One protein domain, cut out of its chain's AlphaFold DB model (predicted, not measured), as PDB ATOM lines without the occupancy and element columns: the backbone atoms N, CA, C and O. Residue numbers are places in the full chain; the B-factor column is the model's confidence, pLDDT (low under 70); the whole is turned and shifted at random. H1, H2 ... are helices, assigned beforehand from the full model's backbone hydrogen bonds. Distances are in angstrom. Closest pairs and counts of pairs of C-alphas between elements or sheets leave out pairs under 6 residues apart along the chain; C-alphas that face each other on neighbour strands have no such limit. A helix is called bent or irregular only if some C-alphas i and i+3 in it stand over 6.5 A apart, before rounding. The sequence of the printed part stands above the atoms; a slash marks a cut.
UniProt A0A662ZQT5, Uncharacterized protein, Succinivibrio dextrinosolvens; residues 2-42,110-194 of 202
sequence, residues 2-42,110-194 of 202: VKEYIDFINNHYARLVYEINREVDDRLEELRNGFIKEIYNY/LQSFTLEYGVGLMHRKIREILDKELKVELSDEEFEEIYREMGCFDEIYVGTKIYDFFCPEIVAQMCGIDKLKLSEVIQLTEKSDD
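AT A GLANCE: This is residues 2 to 42 and 110 to 194 of the 202 residues of an uncharacterized protein of Succinivibrio dextrinosolvens (UniProt A0A662ZQT5). In this elongated body of helices, long H3 crosses the first arm of bent H2 in the middle, and short H5, H6 and H7 follow one another along one side. H1 and H4 pack together at one end; H8 crosses H2's second arm at the other. The printed part has 126 residues with eight named helices, H1 to H8 in order, and no named strand: class all helix. It is only just loose, close to compact, with a radius of gyration of the C-alphas of 16.8 A and spans of 52 by 26 by 21 A.

HOW THE PARTS SIT: Start at H1, residues 2 to 11, which touches H4, residues 140 to 149; their closest C-alphas, Val 2 and Ile 146, are 5.9 A apart. H2, residues 13 to 42, is the hub, assigned as one helix by its hydrogen bonds but bent: C-alphas 26 and 29 are 7.7 A apart, and arms H2a, residues 13 to 26, and H2b, residues 29 to 42, stand at a steep tilt of 64 degrees. Look at Ile 20 and Met 122, closest C-alphas at 6.0 A: there H2a touches residues 118 to 129 of H3, residues 110 to 134, at a steep tilt of 56 degrees, opposite ways. H5, residues 154 to 159, touches H2a's residues 13 to 17, closest at C-alphas Val 17 and Gly 159, 6.2 A. H6, residues 161 to 166, touches H3's residues 111 to 122, closest at C-alphas Leu 115 and Phe 165, 5.1 A. H7, residues 168 to 174, touches H3's residues 110 to 114, closest at C-alphas Gln 111 and Pro 168, 5.7 A. H8, residues 182 to 193, touches H2b, closest at C-alphas Tyr 40 and Ile 186, 6.0 A. Every O i to N i+4 pair is within hydrogen-bond range except in H6, with 0 of 2, but 2 of 3 O i to N i+3 pairs.

IN THESE COORDINATES: Find C-alpha 2, where H1 begins, at (130.027, 181.966, 156.034). H2a runs 20.0 A and H2b 20.5 A; H3 runs 36.4 A from C-alpha 110 at (117.791, 162.555, 130.764). H8 runs 17.2 A to C-alpha 193 at (134.093, 160.274, 116.185).

THE WHOLE: The farthest C-alphas, Lys 3 and Ser 183, are 52.3 A apart. Residues 43 to 109 are not printed; C-alphas 42 and 110 are 10.1 A apart across the cut. Of the links printed whole, H7 to H8 is short and the others are tight. Mean pLDDT of the printed part is 95.3; residues 192 to 194 are under 70.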
ATOM      1  N   VAL A   2     131.191 182.137 156.928       86.56
ATOM      2  CA  VAL A   2     130.027 181.966 156.034       86.56
ATOM      3  C   VAL A   2     129.094 183.175 155.911       86.56
ATOM      4  O   VAL A   2     128.677 183.519 154.809       86.56
ATOM      5  N   LYS A   3     128.826 183.884 157.015       90.69
ATOM      6  CA  LYS A   3     127.936 185.055 157.012       90.69
ATOM      7  C   LYS A   3     128.319 186.133 155.986       90.69
ATOM      8  O   LYS A   3     127.427 186.709 155.380       90.69
ATOM      9  N   GLU A   4     129.609 186.401 155.779       93.75
ATOM     10  CA  GLU A   4     130.045 187.417 154.809       93.75
ATOM     11  C   GLU A   4     129.699 187.013 153.368       93.75
ATOM     12  O   GLU A   4     129.213 187.841 152.600       93.75
ATOM     13  N   TYR A   5     129.864 185.730 153.028       94.81
ATOM     14  CA  TYR A   5     129.497 185.181 151.720       94.81
ATOM     15  C   TYR A   5     127.982 185.223 151.490       94.81
ATOM     16  O   TYR A   5     127.529 185.654 150.433       94.81
ATOM     17  N   ILE A   6     127.198 184.845 152.502       94.31
ATOM     18  CA  ILE A   6     125.729 184.905 152.460       94.31
ATOM     19  C   ILE A   6     125.248 186.348 152.287       94.31
ATOM     20  O   ILE A   6     124.429 186.634 151.411       94.31
ATOM     21  N   ASP A   7     125.782 187.276 153.085       95.56
ATOM     22  CA  ASP A   7     125.447 188.696 152.986       95.56
ATOM     23  C   ASP A   7     125.822 189.236 151.594       95.56
ATOM     24  O   ASP A   7     125.061 190.004 151.002       95.56
ATOM     25  N   PHE A   8     126.956 188.814 151.023       96.62
ATOM     26  CA  PHE A   8     127.333 189.178 149.657       96.62
ATOM     27  C   PHE A   8     126.317 188.666 148.629       96.62
ATOM     28  O   PHE A   8     125.844 189.465 147.816       96.62
ATOM     29  N   ILE A   9     125.965 187.377 148.671       96.38
ATOM     30  CA  ILE A   9     125.016 186.749 147.740       96.38
ATOM     31  C   ILE A   9     123.670 187.470 147.783       96.38
ATOM     32  O   ILE A   9     123.183 187.925 146.748       96.38
ATOM     33  N   ASN A  10     123.113 187.660 148.979       95.44
ATOM     34  CA  ASN A  10     121.809 188.295 149.162       95.44
ATOM     35  C   ASN A  10     121.789 189.743 148.648       95.44
ATOM     36  O   ASN A  10     120.826 190.170 148.014       95.44
ATOM     37  N   ASN A  11     122.875 190.496 148.852       97.25
ATOM     38  CA  ASN A  11     122.979 191.876 148.365       97.25
ATOM     39  C   ASN A  11     123.225 191.983 146.848       97.25
ATOM     40  O   ASN A  11     123.043 193.060 146.278       97.25
ATOM     41  N   HIS A  12     123.627 190.894 146.184       97.12
ATOM     42  CA  HIS A  12     123.973 190.876 144.758       97.12
ATOM     43  C   HIS A  12     123.172 189.851 143.942       97.12
ATOM     44  O   HIS A  12     123.547 189.557 142.806       97.12
ATOM     45  N   TYR A  13     122.050 189.359 144.473       97.06
ATOM     46  CA  TYR A  13     121.215 188.314 143.871       97.06
ATOM     47  C   TYR A  13     120.949 188.527 142.372       97.06
ATOM     48  O   TYR A  13     121.292 187.686 141.545       97.06
ATOM     49  N   ALA A  14     120.423 189.697 141.992       97.75
ATOM     50  CA  ALA A  14     120.080 189.984 140.596       97.75
ATOM     51  C   ALA A  14     121.303 189.949 139.659       97.75
ATOM     52  O   ALA A  14     121.194 189.541 138.502       97.75
ATOM     53  N   ARG A  15     122.478 190.359 140.157       97.50
ATOM     54  CA  ARG A  15     123.734 190.290 139.402       97.50
ATOM     55  C   ARG A  15     124.188 188.840 139.246       97.50
ATOM     56  O   ARG A  15     124.598 188.478 138.150       97.50
ATOM     57  N   LEU A  16     124.110 188.031 140.303       97.31
ATOM     58  CA  LEU A  16     124.457 186.606 140.246       97.31
ATOM     59  C   LEU A  16     123.598 185.879 139.215       97.31
ATOM     60  O   LEU A  16     124.144 185.255 138.312       97.31
ATOM     61  N   VAL A  17     122.275 186.043 139.286       98.38
ATOM     62  CA  VAL A  17     121.330 185.454 138.327       98.38
ATOM     63  C   VAL A  17     121.671 185.849 136.887       98.38
ATOM     64  O   VAL A  17     121.721 184.995 136.003       98.38
ATOM     65  N   TYR A  18     121.956 187.130 136.640       98.44
ATOM     66  CA  TYR A  18     122.351 187.604 135.313       98.44
ATOM     67  C   TYR A  18     123.650 186.952 134.814       98.44
ATOM     68  O   TYR A  18     123.717 186.504 133.672       98.44
ATOM     69  N   GLU A  19     124.680 186.886 135.659       98.38
ATOM     70  CA  GLU A  19     125.978 186.303 135.301       98.38
ATOM     71  C   GLU A  19     125.887 184.785 135.073       98.38
ATOM     72  O   GLU A  19     126.527 184.276 134.156       98.38
ATOM     73  N   ILE A  20     125.066 184.075 135.855       98.56
ATOM     74  CA  ILE A  20     124.792 182.642 135.672       98.56
ATOM     75  C   ILE A  20     124.058 182.407 134.352       98.56
ATOM     76  O   ILE A  20     124.484 181.572 133.561       98.56
ATOM     77  N   ASN A  21     123.008 183.180 134.062       98.44
ATOM     78  CA  ASN A  21     122.272 183.055 132.801       98.44
ATOM     79  C   ASN A  21     123.156 183.334 131.581       98.44
ATOM     80  O   ASN A  21     123.011 182.661 130.564       98.44
ATOM     81  N   ARG A  22     124.087 184.292 131.686       98.31
ATOM     82  CA  ARG A  22     125.069 184.546 130.626       98.31
ATOM     83  C   ARG A  22     126.012 183.358 130.435       98.31
ATOM     84  O   ARG A  22     126.265 182.986 129.301       98.31
ATOM     85  N   GLU A  23     126.498 182.750 131.519       97.81
ATOM     86  CA  GLU A  23     127.342 181.550 131.415       97.81
ATOM     87  C   GLU A  23     126.591 180.382 130.775       97.81
ATOM     88  O   GLU A  23     127.173 179.675 129.963       97.81
ATOM     89  N   VAL A  24     125.306 180.195 131.092       97.50
ATOM     90  CA  VAL A  24     124.472 179.190 130.417       97.50
ATOM     91  C   VAL A  24     124.445 179.448 128.911       97.50
ATOM     92  O   VAL A  24     124.735 178.535 128.144       97.50
ATOM     93  N   ASP A  25     124.172 180.688 128.491       97.56
ATOM     94  CA  ASP A  25     124.144 181.062 127.071       97.56
ATOM     95  C   ASP A  25     125.496 180.822 126.378       97.56
ATOM     96  O   ASP A  25     125.542 180.266 125.280       97.56
ATOM     97  N   ASP A  26     126.600 181.176 127.041       97.69
ATOM     98  CA  ASP A  26     127.966 180.982 126.537       97.69
ATOM     99  C   ASP A  26     128.336 179.488 126.389       97.69
ATOM    100  O   ASP A  26     129.241 179.142 125.625       97.69
ATOM    101  N   ARG A  27     127.639 178.593 127.106       97.06
ATOM    102  CA  ARG A  27     127.888 177.141 127.152       97.06
ATOM    103  C   ARG A  27     126.879 176.303 126.372       97.06
ATOM    104  O   ARG A  27     127.038 175.086 126.320       97.06
ATOM    105  N   LEU A  28     125.882 176.911 125.724       95.69
ATOM    106  CA  LEU A  28     124.827 176.163 125.024       95.69
ATOM    107  C   LEU A  28     125.363 175.188 123.971       95.69
ATOM    108  O   LEU A  28     124.829 174.095 123.844       95.69
ATOM    109  N   GLU A  29     126.429 175.532 123.244       95.94
ATOM    110  CA  GLU A  29     127.011 174.615 122.250       95.94
ATOM    111  C   GLU A  29     127.700 173.405 122.905       95.94
ATOM    112  O   GLU A  29     127.658 172.295 122.380       95.94
ATOM    113  N   GLU A  30     128.323 173.592 124.069       96.06
ATOM    114  CA  GLU A  30     128.915 172.494 124.839       96.06
ATOM    115  C   GLU A  30     127.818 171.546 125.340       96.06
ATOM    116  O   GLU A  30     127.896 170.336 125.112       96.06
ATOM    117  N   LEU A  31     126.760 172.110 125.933       96.50
ATOM    118  CA  LEU A  31     125.579 171.369 126.372       96.50
ATOM    119  C   LEU A  31     124.914 170.629 125.210       96.50
ATOM    120  O   LEU A  31     124.644 169.439 125.325       96.50
ATOM    121  N   ARG A  32     124.724 171.298 124.069       97.25
ATOM    122  CA  ARG A  32     124.169 170.716 122.841       97.25
ATOM    123  C   ARG A  32     124.914 169.449 122.430       97.25
ATOM    124  O   ARG A  32     124.282 168.436 122.145       97.25
ATOM    125  N   ASN A  33     126.244 169.494 122.408       95.81
ATOM    126  CA  ASN A  33     127.063 168.346 122.019       95.81
ATOM    127  C   ASN A  33     126.991 167.209 123.047       95.81
ATOM    128  O   ASN A  33     126.873 166.048 122.658       95.81
ATOM    129  N   GLY A  34     127.012 167.532 124.345       96.06
ATOM    130  CA  GLY A  34     126.802 166.539 125.402       96.06
ATOM    131  C   GLY A  34     125.432 165.871 125.293       96.06
ATOM    132  O   GLY A  34     125.328 164.652 125.354       96.06
ATOM    133  N   PHE A  35     124.392 166.657 125.034       96.56
ATOM    134  CA  PHE A  35     123.022 166.170 124.970       96.56
ATOM    135  C   PHE A  35     122.771 165.277 123.746       96.56
ATOM    136  O   PHE A  35     122.196 164.199 123.874       96.56
ATOM    137  N   ILE A  36     123.284 165.663 122.570       97.56
ATOM    138  CA  ILE A  36     123.285 164.818 121.361       97.56
ATOM    139  C   ILE A  36     123.954 163.468 121.641       97.56
ATOM    140  O   ILE A  36     123.446 162.430 121.218       97.56
ATOM    141  N   LYS A  37     125.079 163.477 122.365       96.56
ATOM    142  CA  LYS A  37     125.810 162.258 122.712       96.56
ATOM    143  C   LYS A  37     125.016 161.358 123.657       96.56
ATOM    144  O   LYS A  37     124.975 160.154 123.427       96.56
ATOM    145  N   GLU A  38     124.374 161.917 124.678       96.81
ATOM    146  CA  GLU A  38     123.547 161.117 125.589       96.81
ATOM    147  C   GLU A  38     122.340 160.505 124.879       96.81
ATOM    148  O   GLU A  38     122.102 159.310 125.021       96.81
ATOM    149  N   ILE A  39     121.640 161.260 124.022       97.50
ATOM    150  CA  ILE A  39     120.558 160.695 123.199       97.50
ATOM    151  C   ILE A  39     121.116 159.570 122.318       97.50
ATOM    152  O   ILE A  39     120.569 158.473 122.307       97.50
ATOM    153  N   TYR A  40     122.243 159.786 121.636       96.94
ATOM    154  CA  TYR A  40     122.888 158.756 120.817       96.94
ATOM    155  C   TYR A  40     123.211 157.464 121.589       96.94
ATOM    156  O   TYR A  40     123.038 156.369 121.043       96.94
ATOM    157  N   ASN A  41     123.626 157.563 122.856       95.94
ATOM    158  CA  ASN A  41     123.893 156.394 123.699       95.94
ATOM    159  C   ASN A  41     122.637 155.532 123.918       95.94
ATOM    160  O   ASN A  41     122.760 154.316 124.035       95.94
ATOM    161  N   TYR A  42     121.438 156.125 123.932       96.12
ATOM    162  CA  TYR A  42     120.176 155.375 124.009       96.12
ATOM    163  C   TYR A  42     119.768 154.733 122.679       96.12
ATOM    164  O   TYR A  42     119.048 153.738 122.671       96.12
ATOM    165  N   LEU A 110     116.861 161.467 131.092       96.31
ATOM    166  CA  LEU A 110     117.791 162.555 130.764       96.31
ATOM    167  C   LEU A 110     117.711 163.750 131.725       96.31
ATOM    168  O   LEU A 110     118.577 164.635 131.692       96.31
ATOM    169  N   GLN A 111     116.723 163.767 132.616       96.38
ATOM    170  CA  GLN A 111     116.559 164.811 133.624       96.38
ATOM    171  C   GLN A 111     117.797 164.952 134.515       96.38
ATOM    172  O   GLN A 111     118.273 166.063 134.732       96.38
ATOM    173  N   SER A 112     118.362 163.840 134.997       94.69
ATOM    174  CA  SER A 112     119.555 163.896 135.857       94.69
ATOM    175  C   SER A 112     120.740 164.535 135.130       94.69
ATOM    176  O   SER A 112     121.392 165.418 135.679       94.69
ATOM    177  N   PHE A 113     120.978 164.158 133.869       96.44
ATOM    178  CA  PHE A 113     122.066 164.711 133.057       96.44
ATOM    179  C   PHE A 113     121.936 166.229 132.880       96.44
ATOM    180  O   PHE A 113     122.883 166.981 133.128       96.44
ATOM    181  N   THR A 114     120.756 166.685 132.459       97.00
ATOM    182  CA  THR A 114     120.507 168.108 132.210       97.00
ATOM    183  C   THR A 114     120.583 168.911 133.508       97.00
ATOM    184  O   THR A 114     121.315 169.900 133.570       97.00
ATOM    185  N   LEU A 115     119.937 168.452 134.581       96.44
ATOM    186  CA  LEU A 115     119.950 169.137 135.870       96.44
ATOM    187  C   LEU A 115     121.355 169.207 136.486       96.44
ATOM    188  O   LEU A 115     121.771 170.281 136.925       96.44
ATOM    189  N   GLU A 116     122.116 168.108 136.482       96.69
ATOM    190  CA  GLU A 116     123.493 168.084 136.994       96.69
ATOM    191  C   GLU A 116     124.404 169.044 136.222       96.69
ATOM    192  O   GLU A 116     125.196 169.769 136.836       96.69
ATOM    193  N   TYR A 117     124.265 169.113 134.893       97.38
ATOM    194  CA  TYR A 117     125.019 170.064 134.075       97.38
ATOM    195  C   TYR A 117     124.708 171.512 134.475       97.38
ATOM    196  O   TYR A 117     125.620 172.301 134.750       97.38
ATOM    197  N   GLY A 118     123.420 171.858 134.550       97.19
ATOM    198  CA  GLY A 118     122.967 173.199 134.909       97.19
ATOM    199  C   GLY A 118     123.407 173.605 136.316       97.19
ATOM    200  O   GLY A 118     124.074 174.627 136.492       97.19
ATOM    201  N   VAL A 119     123.108 172.783 137.325       96.75
ATOM    202  CA  VAL A 119     123.490 173.035 138.726       96.75
ATOM    203  C   VAL A 119     125.012 173.122 138.873       96.75
ATOM    204  O   VAL A 119     125.520 174.013 139.559       96.75
ATOM    205  N   GLY A 120     125.763 172.276 138.163       97.12
ATOM    206  CA  GLY A 120     127.221 172.339 138.115       97.12
ATOM    207  C   GLY A 120     127.750 173.676 137.585       97.12
ATOM    208  O   GLY A 120     128.687 174.239 138.164       97.12
ATOM    209  N   LEU A 121     127.143 174.226 136.526       97.25
ATOM    210  CA  LEU A 121     127.472 175.566 136.019       97.25
ATOM    211  C   LEU A 121     127.151 176.659 137.043       97.25
ATOM    212  O   LEU A 121     127.992 177.533 137.279       97.25
ATOM    213  N   MET A 122     125.977 176.600 137.676       98.12
ATOM    214  CA  MET A 122     125.577 177.553 138.716       98.12
ATOM    215  C   MET A 122     126.580 177.572 139.866       98.12
ATOM    216  O   MET A 122     127.092 178.635 140.219       98.12
ATOM    217  N   HIS A 123     126.895 176.405 140.431       97.75
ATOM    218  CA  HIS A 123     127.799 176.290 141.574       97.75
ATOM    219  C   HIS A 123     129.184 176.838 141.241       97.75
ATOM    220  O   HIS A 123     129.728 177.655 141.990       97.75
ATOM    221  N   ARG A 124     129.720 176.460 140.077       97.50
ATOM    222  CA  ARG A 124     131.007 176.964 139.593       97.50
ATOM    223  C   ARG A 124     130.992 178.483 139.461       97.50
ATOM    224  O   ARG A 124     131.899 179.144 139.958       97.50
ATOM    225  N   LYS A 125     129.945 179.051 138.856       98.00
ATOM    226  CA  LYS A 125     129.847 180.499 138.643       98.00
ATOM    227  C   LYS A 125     129.703 181.281 139.947       98.00
ATOM    228  O   LYS A 125     130.339 182.322 140.096       98.00
ATOM    229  N   ILE A 126     128.898 180.791 140.894       97.75
ATOM    230  CA  ILE A 126     128.768 181.405 142.223       97.75
ATOM    231  C   ILE A 126     130.134 181.422 142.910       97.75
ATOM    232  O   ILE A 126     130.559 182.481 143.372       97.75
ATOM    233  N   ARG A 127     130.849 180.288 142.922       97.31
ATOM    234  CA  ARG A 127     132.191 180.198 143.512       97.31
ATOM    235  C   ARG A 127     133.163 181.182 142.864       97.31
ATOM    236  O   ARG A 127     133.763 181.984 143.570       97.31
ATOM    237  N   GLU A 128     133.246 181.191 141.534       97.19
ATOM    238  CA  GLU A 128     134.111 182.113 140.782       97.19
ATOM    239  C   GLU A 128     133.852 183.584 141.139       97.19
ATOM    240  O   GLU A 128     134.788 184.382 141.242       97.19
ATOM    241  N   ILE A 129     132.584 183.966 141.322       97.31
ATOM    242  CA  ILE A 129     132.211 185.336 141.689       97.31
ATOM    243  C   ILE A 129     132.625 185.647 143.130       97.31
ATOM    244  O   ILE A 129     133.191 186.716 143.363       97.31
ATOM    245  N   LEU A 130     132.385 184.739 144.077       96.38
ATOM    246  CA  LEU A 130     132.788 184.923 145.475       96.38
ATOM    247  C   LEU A 130     134.308 185.039 145.615       96.38
ATOM    248  O   LEU A 130     134.786 186.015 146.196       96.38
ATOM    249  N   ASP A 131     135.055 184.107 145.021       95.94
ATOM    250  CA  ASP A 131     136.521 184.089 145.045       95.94
ATOM    251  C   ASP A 131     137.093 185.397 144.492       95.94
ATOM    252  O   ASP A 131     137.950 186.043 145.102       95.94
ATOM    253  N   LYS A 132     136.557 185.858 143.357       96.19
ATOM    254  CA  LYS A 132     137.009 187.086 142.700       96.19
ATOM    255  C   LYS A 132     136.689 188.349 143.499       96.19
ATOM    256  O   LYS A 132     137.549 189.223 143.624       96.19
ATOM    257  N   GLU A 133     135.454 188.495 143.967       95.56
ATOM    258  CA  GLU A 133     134.973 189.741 144.582       95.56
ATOM    259  C   GLU A 133     135.493 189.901 146.011       95.56
ATOM    260  O   GLU A 133     135.856 191.005 146.422       95.56
ATOM    261  N   LEU A 134     135.611 188.792 146.742       93.88
ATOM    262  CA  LEU A 134     136.119 188.778 148.113       93.88
ATOM    263  C   LEU A 134     137.626 188.515 148.177       93.88
ATOM    264  O   LEU A 134     138.229 188.671 149.237       93.88
ATOM    265  N   LYS A 135     138.259 188.226 147.029       94.19
ATOM    266  CA  LYS A 135     139.702 187.967 146.889       94.19
ATOM    267  C   LYS A 135     140.157 186.824 147.792       94.19
ATOM    268  O   LYS A 135     141.173 186.931 148.484       94.19
ATOM    269  N   VAL A 136     139.377 185.755 147.771       92.94
ATOM    270  CA  VAL A 136     139.606 184.515 148.510       92.94
ATOM    271  C   VAL A 136     139.725 183.350 147.532       92.94
ATOM    272  O   VAL A 136     139.484 183.505 146.337       92.94
ATOM    273  N   GLU A 137     140.111 182.195 148.052       94.25
ATOM    274  CA  GLU A 137     140.010 180.915 147.360       94.25
ATOM    275  C   GLU A 137     139.211 180.000 148.284       94.25
ATOM    276  O   GLU A 137     139.742 179.509 149.283       94.25
ATOM    277  N   LEU A 138     137.910 179.876 148.020       93.81
ATOM    278  CA  LEU A 138     137.018 179.051 148.822       93.81
ATOM    279  C   LEU A 138     137.404 177.580 148.699       93.81
ATOM    280  O   LEU A 138     137.456 177.019 147.601       93.81
ATOM    281  N   SER A 139     137.601 176.931 149.842       95.06
ATOM    282  CA  SER A 139     137.683 175.474 149.883       95.06
ATOM    283  C   SER A 139     136.326 174.834 149.573       95.06
ATOM    284  O   SER A 139     135.267 175.451 149.718       95.06
ATOM    285  N   ASP A 140     136.346 173.559 149.180       95.56
ATOM    286  CA  ASP A 140     135.116 172.796 148.955       95.56
ATOM    287  C   ASP A 140     134.253 172.704 150.218       95.56
ATOM    288  O   ASP A 140     133.034 172.814 150.127       95.56
ATOM    289  N   GLU A 141     134.874 172.569 151.395       95.75
ATOM    290  CA  GLU A 141     134.166 172.534 152.679       95.75
ATOM    291  C   GLU A 141     133.467 173.866 152.983       95.75
ATOM    292  O   GLU A 141     132.307 173.870 153.392       95.75
ATOM    293  N   GLU A 142     134.133 175.001 152.735       95.25
ATOM    294  CA  GLU A 142     133.531 176.324 152.929       95.25
ATOM    295  C   GLU A 142     132.389 176.577 151.943       95.25
ATOM    296  O   GLU A 142     131.346 177.105 152.329       95.25
ATOM    297  N   PHE A 143     132.561 176.191 150.676       96.56
ATOM    298  CA  PHE A 143     131.510 176.341 149.671       96.56
ATOM    299  C   PHE A 143     130.291 175.470 149.983       96.56
ATOM    300  O   PHE A 143     129.160 175.931 149.851       96.56
ATOM    301  N   GLU A 144     130.513 174.243 150.448       96.00
ATOM    302  CA  GLU A 144     129.458 173.331 150.888       96.00
ATOM    303  C   GLU A 144     128.719 173.861 152.131       96.00
ATOM    304  O   GLU A 144     127.498 173.735 152.230       96.00
ATOM    305  N   GLU A 145     129.422 174.504 153.069       96.62
ATOM    306  CA  GLU A 145     128.786 175.174 154.213       96.62
ATOM    307  C   GLU A 145     127.889 176.332 153.744       96.62
ATOM    308  O   GLU A 145     126.738 176.428 154.170       96.62
ATOM    309  N   ILE A 146     128.369 177.166 152.811       96.44
ATOM    310  CA  ILE A 146     127.569 178.247 152.205       96.44
ATOM    311  C   ILE A 146     126.339 177.675 151.490       96.44
ATOM    312  O   ILE A 146     125.236 178.180 151.691       96.44
ATOM    313  N   TYR A 147     126.517 176.626 150.682       95.94
ATOM    314  CA  TYR A 147     125.449 175.954 149.939       95.94
ATOM    315  C   TYR A 147     124.321 175.485 150.865       95.94
ATOM    316  O   TYR A 147     123.151 175.784 150.621       95.94
ATOM    317  N   ARG A 148     124.659 174.818 151.976       95.38
ATOM    318  CA  ARG A 148     123.668 174.340 152.956       95.38
ATOM    319  C   ARG A 148     122.950 175.476 153.673       95.38
ATOM    320  O   ARG A 148     121.728 175.442 153.786       95.38
ATOM    321  N   GLU A 149     123.688 176.477 154.147       96.25
ATOM    322  CA  GLU A 149     123.111 177.623 154.868       96.25
ATOM    323  C   GLU A 149     122.210 178.485 153.968       96.25
ATOM    324  O   GLU A 149     121.257 179.101 154.442       96.25
ATOM    325  N   MET A 150     122.469 178.488 152.659       94.88
ATOM    326  CA  MET A 150     121.650 179.152 151.640       94.88
ATOM    327  C   MET A 150     120.475 178.303 151.134       94.88
ATOM    328  O   MET A 150     119.836 178.694 150.159       94.88
ATOM    329  N   GLY A 151     120.195 177.148 151.747       94.56
ATOM    330  CA  GLY A 151     119.119 176.262 151.304       94.56
ATOM    331  C   GLY A 151     119.350 175.762 149.882       94.56
ATOM    332  O   GLY A 151     118.515 175.972 149.013       94.56
ATOM    333  N   CYS A 152     120.525 175.184 149.631       94.62
ATOM    334  CA  CYS A 152     120.908 174.611 148.340       94.62
ATOM    335  C   CYS A 152     120.905 175.607 147.163       94.62
ATOM    336  O   CYS A 152     120.842 175.207 146.004       94.62
ATOM    337  N   PHE A 153     120.981 176.909 147.452       96.75
ATOM    338  CA  PHE A 153     120.797 177.980 146.470       96.75
ATOM    339  C   PHE A 153     119.441 177.942 145.736       96.75
ATOM    340  O   PHE A 153     119.347 178.484 144.634       96.75
ATOM    341  N   ASP A 154     118.384 177.390 146.344       95.62
ATOM    342  CA  ASP A 154     117.058 177.236 145.721       95.62
ATOM    343  C   ASP A 154     116.526 178.546 145.111       95.62
ATOM    344  O   ASP A 154     116.044 178.570 143.978       95.62
ATOM    345  N   GLU A 155     116.663 179.675 145.816       96.31
ATOM    346  CA  GLU A 155     116.210 180.979 145.305       96.31
ATOM    347  C   GLU A 155     116.995 181.442 144.068       96.31
ATOM    348  O   GLU A 155     116.442 182.111 143.191       96.31
ATOM    349  N   ILE A 156     118.288 181.115 143.985       97.50
ATOM    350  CA  ILE A 156     119.116 181.435 142.816       97.50
ATOM    351  C   ILE A 156     118.739 180.504 141.669       97.50
ATOM    352  O   ILE A 156     118.508 180.996 140.569       97.50
ATOM    353  N   TYR A 157     118.612 179.202 141.936       97.62
ATOM    354  CA  TYR A 157     118.183 178.199 140.962       97.62
ATOM    355  C   TYR A 157     116.884 178.626 140.269       97.62
ATOM    356  O   TYR A 157     116.879 178.806 139.051       97.62
ATOM    357  N   VAL A 158     115.837 178.935 141.047       96.94
ATOM    358  CA  VAL A 158     114.531 179.410 140.546       96.94
ATOM    359  C   VAL A 158     114.638 180.724 139.760       96.94
ATOM    360  O   VAL A 158     113.846 180.976 138.857       96.94
ATOM    361  N   GLY A 159     115.610 181.579 140.082       97.00
ATOM    362  CA  GLY A 159     115.838 182.838 139.368       97.00
ATOM    363  C   GLY A 159     116.538 182.687 138.015       97.00
ATOM    364  O   GLY A 159     116.563 183.640 137.231       97.00
ATOM    365  N   THR A 160     117.135 181.531 137.730       98.12
ATOM    366  CA  THR A 160     117.974 181.302 136.545       98.12
ATOM    367  C   THR A 160     117.279 180.435 135.499       98.12
ATOM    368  O   THR A 160     116.326 179.721 135.791       98.12
ATOM    369  N   LYS A 161     117.816 180.434 134.274       97.19
ATOM    370  CA  LYS A 161     117.423 179.517 133.188       97.19
ATOM    371  C   LYS A 161     117.616 178.042 133.552       97.19
ATOM    372  O   LYS A 161     117.054 177.177 132.902       97.19
ATOM    373  N   ILE A 162     118.418 177.755 134.577       97.62
ATOM    374  CA  ILE A 162     118.697 176.392 135.037       97.62
ATOM    375  C   ILE A 162     117.454 175.763 135.669       97.62
ATOM    376  O   ILE A 162     117.343 174.545 135.674       97.62
ATOM    377  N   TYR A 163     116.483 176.565 136.118       97.31
ATOM    378  CA  TYR A 163     115.182 176.048 136.539       97.31
ATOM    379  C   TYR A 163     114.520 175.173 135.462       97.31
ATOM    380  O   TYR A 163     113.950 174.130 135.776       97.31
ATOM    381  N   ASP A 164     114.669 175.552 134.190       97.56
ATOM    382  CA  ASP A 164     114.117 174.811 133.055       97.56
ATOM    383  C   ASP A 164     114.896 173.517 132.752       97.56
ATOM    384  O   ASP A 164     114.418 172.675 131.999       97.56
ATOM    385  N   PHE A 165     116.074 173.311 133.360       97.31
ATOM    386  CA  PHE A 165     116.900 172.117 133.140       97.31
ATOM    387  C   PHE A 165     116.330 170.883 133.845       97.31
ATOM    388  O   PHE A 165     116.817 169.781 133.633       97.31
ATOM    389  N   PHE A 166     115.278 171.051 134.647       95.38
ATOM    390  CA  PHE A 166     114.457 169.940 135.113       95.38
ATOM    391  C   PHE A 166     113.648 169.284 133.976       95.38
ATOM    392  O   PHE A 166     113.243 168.133 134.120       95.38
ATOM    393  N   CYS A 167     113.430 169.991 132.859       96.62
ATOM    394  CA  CYS A 167     112.682 169.513 131.695       96.62
ATOM    395  C   CYS A 167     113.618 169.385 130.473       96.62
ATOM    396  O   CYS A 167     113.878 170.381 129.782       96.62
ATOM    397  N   PRO A 168     114.154 168.185 130.191       98.06
ATOM    398  CA  PRO A 168     115.056 167.928 129.067       98.06
ATOM    399  C   PRO A 168     114.564 168.420 127.702       98.06
ATOM    400  O   PRO A 168     115.374 168.830 126.875       98.06
ATOM    401  N   GLU A 169     113.260 168.451 127.459       98.00
ATOM    402  CA  GLU A 169     112.650 168.963 126.229       98.00
ATOM    403  C   GLU A 169     112.901 170.459 126.056       98.00
ATOM    404  O   GLU A 169     113.260 170.924 124.971       98.00
ATOM    405  N   ILE A 170     112.772 171.227 127.142       97.94
ATOM    406  CA  ILE A 170     113.062 172.664 127.125       97.94
ATOM    407  C   ILE A 170     114.554 172.866 126.864       97.94
ATOM    408  O   ILE A 170     114.933 173.704 126.044       97.94
ATOM    409  N   VAL A 171     115.414 172.051 127.478       98.00
ATOM    410  CA  VAL A 171     116.860 172.086 127.214       98.00
ATOM    411  C   VAL A 171     117.168 171.736 125.755       98.00
ATOM    412  O   VAL A 171     118.021 172.378 125.136       98.00
ATOM    413  N   ALA A 172     116.452 170.778 125.164       98.19
ATOM    414  CA  ALA A 172     116.605 170.397 123.763       98.19
ATOM    415  C   ALA A 172     116.214 171.555 122.833       98.19
ATOM    416  O   ALA A 172     116.922 171.831 121.858       98.19
ATOM    417  N   GLN A 173     115.153 172.293 123.169       98.25
ATOM    418  CA  GLN A 173     114.751 173.515 122.464       98.25
ATOM    419  C   GLN A 173     115.798 174.626 122.612       98.25
ATOM    420  O   GLN A 173     116.160 175.265 121.623       98.25
ATOM    421  N   MET A 174     116.339 174.838 123.817       97.44
ATOM    422  CA  MET A 174     117.409 175.817 124.067       97.44
ATOM    423  C   MET A 174     118.674 175.503 123.260       97.44
ATOM    424  O   MET A 174     119.313 176.413 122.732       97.44
ATOM    425  N   CYS A 175     119.009 174.220 123.128       97.31
ATOM    426  CA  CYS A 175     120.131 173.739 122.323       97.31
ATOM    427  C   CYS A 175     119.827 173.696 120.815       97.31
ATOM    428  O   CYS A 175     120.724 173.417 120.018       97.31
ATOM    429  N   GLY A 176     118.579 173.946 120.404       97.75
ATOM    430  CA  GLY A 176     118.143 173.887 119.008       97.75
ATOM    431  C   GLY A 176     118.220 172.488 118.393       97.75
ATOM    432  O   GLY A 176     118.506 172.368 117.199       97.75
ATOM    433  N   ILE A 177     118.022 171.439 119.199       98.12
ATOM    434  CA  ILE A 177     118.041 170.035 118.755       98.12
ATOM    435  C   ILE A 177     116.666 169.364 118.803       98.12
ATOM    436  O   ILE A 177     116.518 168.291 118.231       98.12
ATOM    437  N   ASP A 178     115.667 170.000 119.418       98.38
ATOM    438  CA  ASP A 178     114.289 169.509 119.579       98.38
ATOM    439  C   ASP A 178     113.672 168.975 118.277       98.38
ATOM    440  O   ASP A 178     112.983 167.959 118.281       98.38
ATOM    441  N   LYS A 179     113.959 169.633 117.149       98.50
ATOM    442  CA  LYS A 179     113.410 169.291 115.823       98.50
ATOM    443  C   LYS A 179     114.293 168.380 114.983       98.50
ATOM    444  O   LYS A 179     113.893 168.042 113.869       98.50
ATOM    445  N   LEU A 180     115.490 168.033 115.454       98.38
ATOM    446  CA  LEU A 180     116.325 167.070 114.744       98.38
ATOM    447  C   LEU A 180     115.654 165.709 114.796       98.38
ATOM    448  O   LEU A 180     115.141 165.308 115.838       98.38
ATOM    449  N   LYS A 181     115.693 164.981 113.685       98.56
ATOM    450  CA  LYS A 181     115.324 163.569 113.693       98.56
ATOM    451  C   LYS A 181     116.377 162.746 114.423       98.56
ATOM    452  O   LYS A 181     117.567 163.058 114.354       98.56
ATOM    453  N   LEU A 182     115.981 161.624 115.015       98.38
ATOM    454  CA  LEU A 182     116.932 160.692 115.641       98.38
ATOM    455  C   LEU A 182     117.993 160.186 114.646       98.38
ATOM    456  O   LEU A 182     119.168 160.056 114.983       98.38
ATOM    457  N   SER A 183     117.617 159.991 113.381       97.19
ATOM    458  CA  SER A 183     118.566 159.679 112.301       97.19
ATOM    459  C   SER A 183     119.613 160.775 112.057       97.19
ATOM    460  O   SER A 183     120.739 160.462 111.669       97.19
ATOM    461  N   GLU A 184     119.285 162.047 112.290       97.38
ATOM    462  CA  GLU A 184     120.242 163.156 112.208       97.38
ATOM    463  C   GLU A 184     121.173 163.176 113.424       97.38
ATOM    464  O   GLU A 184     122.368 163.409 113.255       97.38
ATOM    465  N   VAL A 185     120.658 162.872 114.623       96.94
ATOM    466  CA  VAL A 185     121.467 162.710 115.847       96.94
ATOM    467  C   VAL A 185     122.542 161.642 115.636       96.94
ATOM    468  O   VAL A 185     123.722 161.920 115.842       96.94
ATOM    469  N   ILE A 186     122.158 160.462 115.139       95.69
ATOM    470  CA  ILE A 186     123.087 159.360 114.835       95.69
ATOM    471  C   ILE A 186     124.193 159.824 113.879       95.69
ATOM    472  O   ILE A 186     125.379 159.676 114.171       95.69
ATOM    473  N   GLN A 187     123.824 160.479 112.774       93.88
ATOM    474  CA  GLN A 187     124.794 160.968 111.789       93.88
ATOM    475  C   GLN A 187     125.733 162.053 112.330       93.88
ATOM    476  O   GLN A 187     126.863 162.167 111.853       93.88
ATOM    477  N   LEU A 188     125.261 162.912 113.237       92.69
ATOM    478  CA  LEU A 188     126.085 163.961 113.841       92.69
ATOM    479  C   LEU A 188     127.161 163.357 114.744       92.69
ATOM    480  O   LEU A 188     128.313 163.789 114.667       92.69
ATOM    481  N   THR A 189     126.808 162.346 115.539       89.38
ATOM    482  CA  THR A 189     127.743 161.702 116.468       89.38
ATOM    483  C   THR A 189     128.769 160.843 115.732       89.38
ATOM    484  O   THR A 189     129.966 161.015 115.961       89.38
ATOM    485  N   GLU A 190     128.353 160.026 114.758       85.56
ATOM    486  CA  GLU A 190     129.274 159.203 113.951       85.56
ATOM    487  C   GLU A 190     130.332 160.055 113.226       85.56
ATOM    488  O   GLU A 190     131.518 159.732 113.226       85.56
ATOM    489  N   LYS A 191     129.934 161.211 112.674       75.50
ATOM    490  CA  LYS A 191     130.872 162.149 112.029       75.50
ATOM    491  C   LYS A 191     131.831 162.817 113.009       75.50
ATOM    492  O   LYS A 191     132.885 163.286 112.583       75.50
ATOM    493  N   SER A 192     131.450 162.948 114.278       67.56
ATOM    494  CA  SER A 192     132.298 163.564 115.301       67.56
ATOM    495  C   SER A 192     133.399 162.614 115.781       67.56
ATOM    496  O   SER A 192     134.525 163.063 116.005       67.56
ATOM    497  N   ASP A 193     133.118 161.309 115.823       59.12
ATOM    498  CA  ASP A 193     134.093 160.274 116.185       59.12
ATOM    499  C   ASP A 193     135.128 160.025 115.067       59.12
ATOM    500  O   ASP A 193     136.291 159.734 115.357       59.12
ATOM    501  N   ASP A 194     134.773 160.268 113.799       49.59
ATOM    502  CA  ASP A 194     135.692 160.175 112.647       49.59
ATOM    503  C   ASP A 194     136.872 161.181 112.690       49.59
ATOM    504  O   ASP A 194     137.849 161.027 111.950       49.59
TER     505      ASP A 194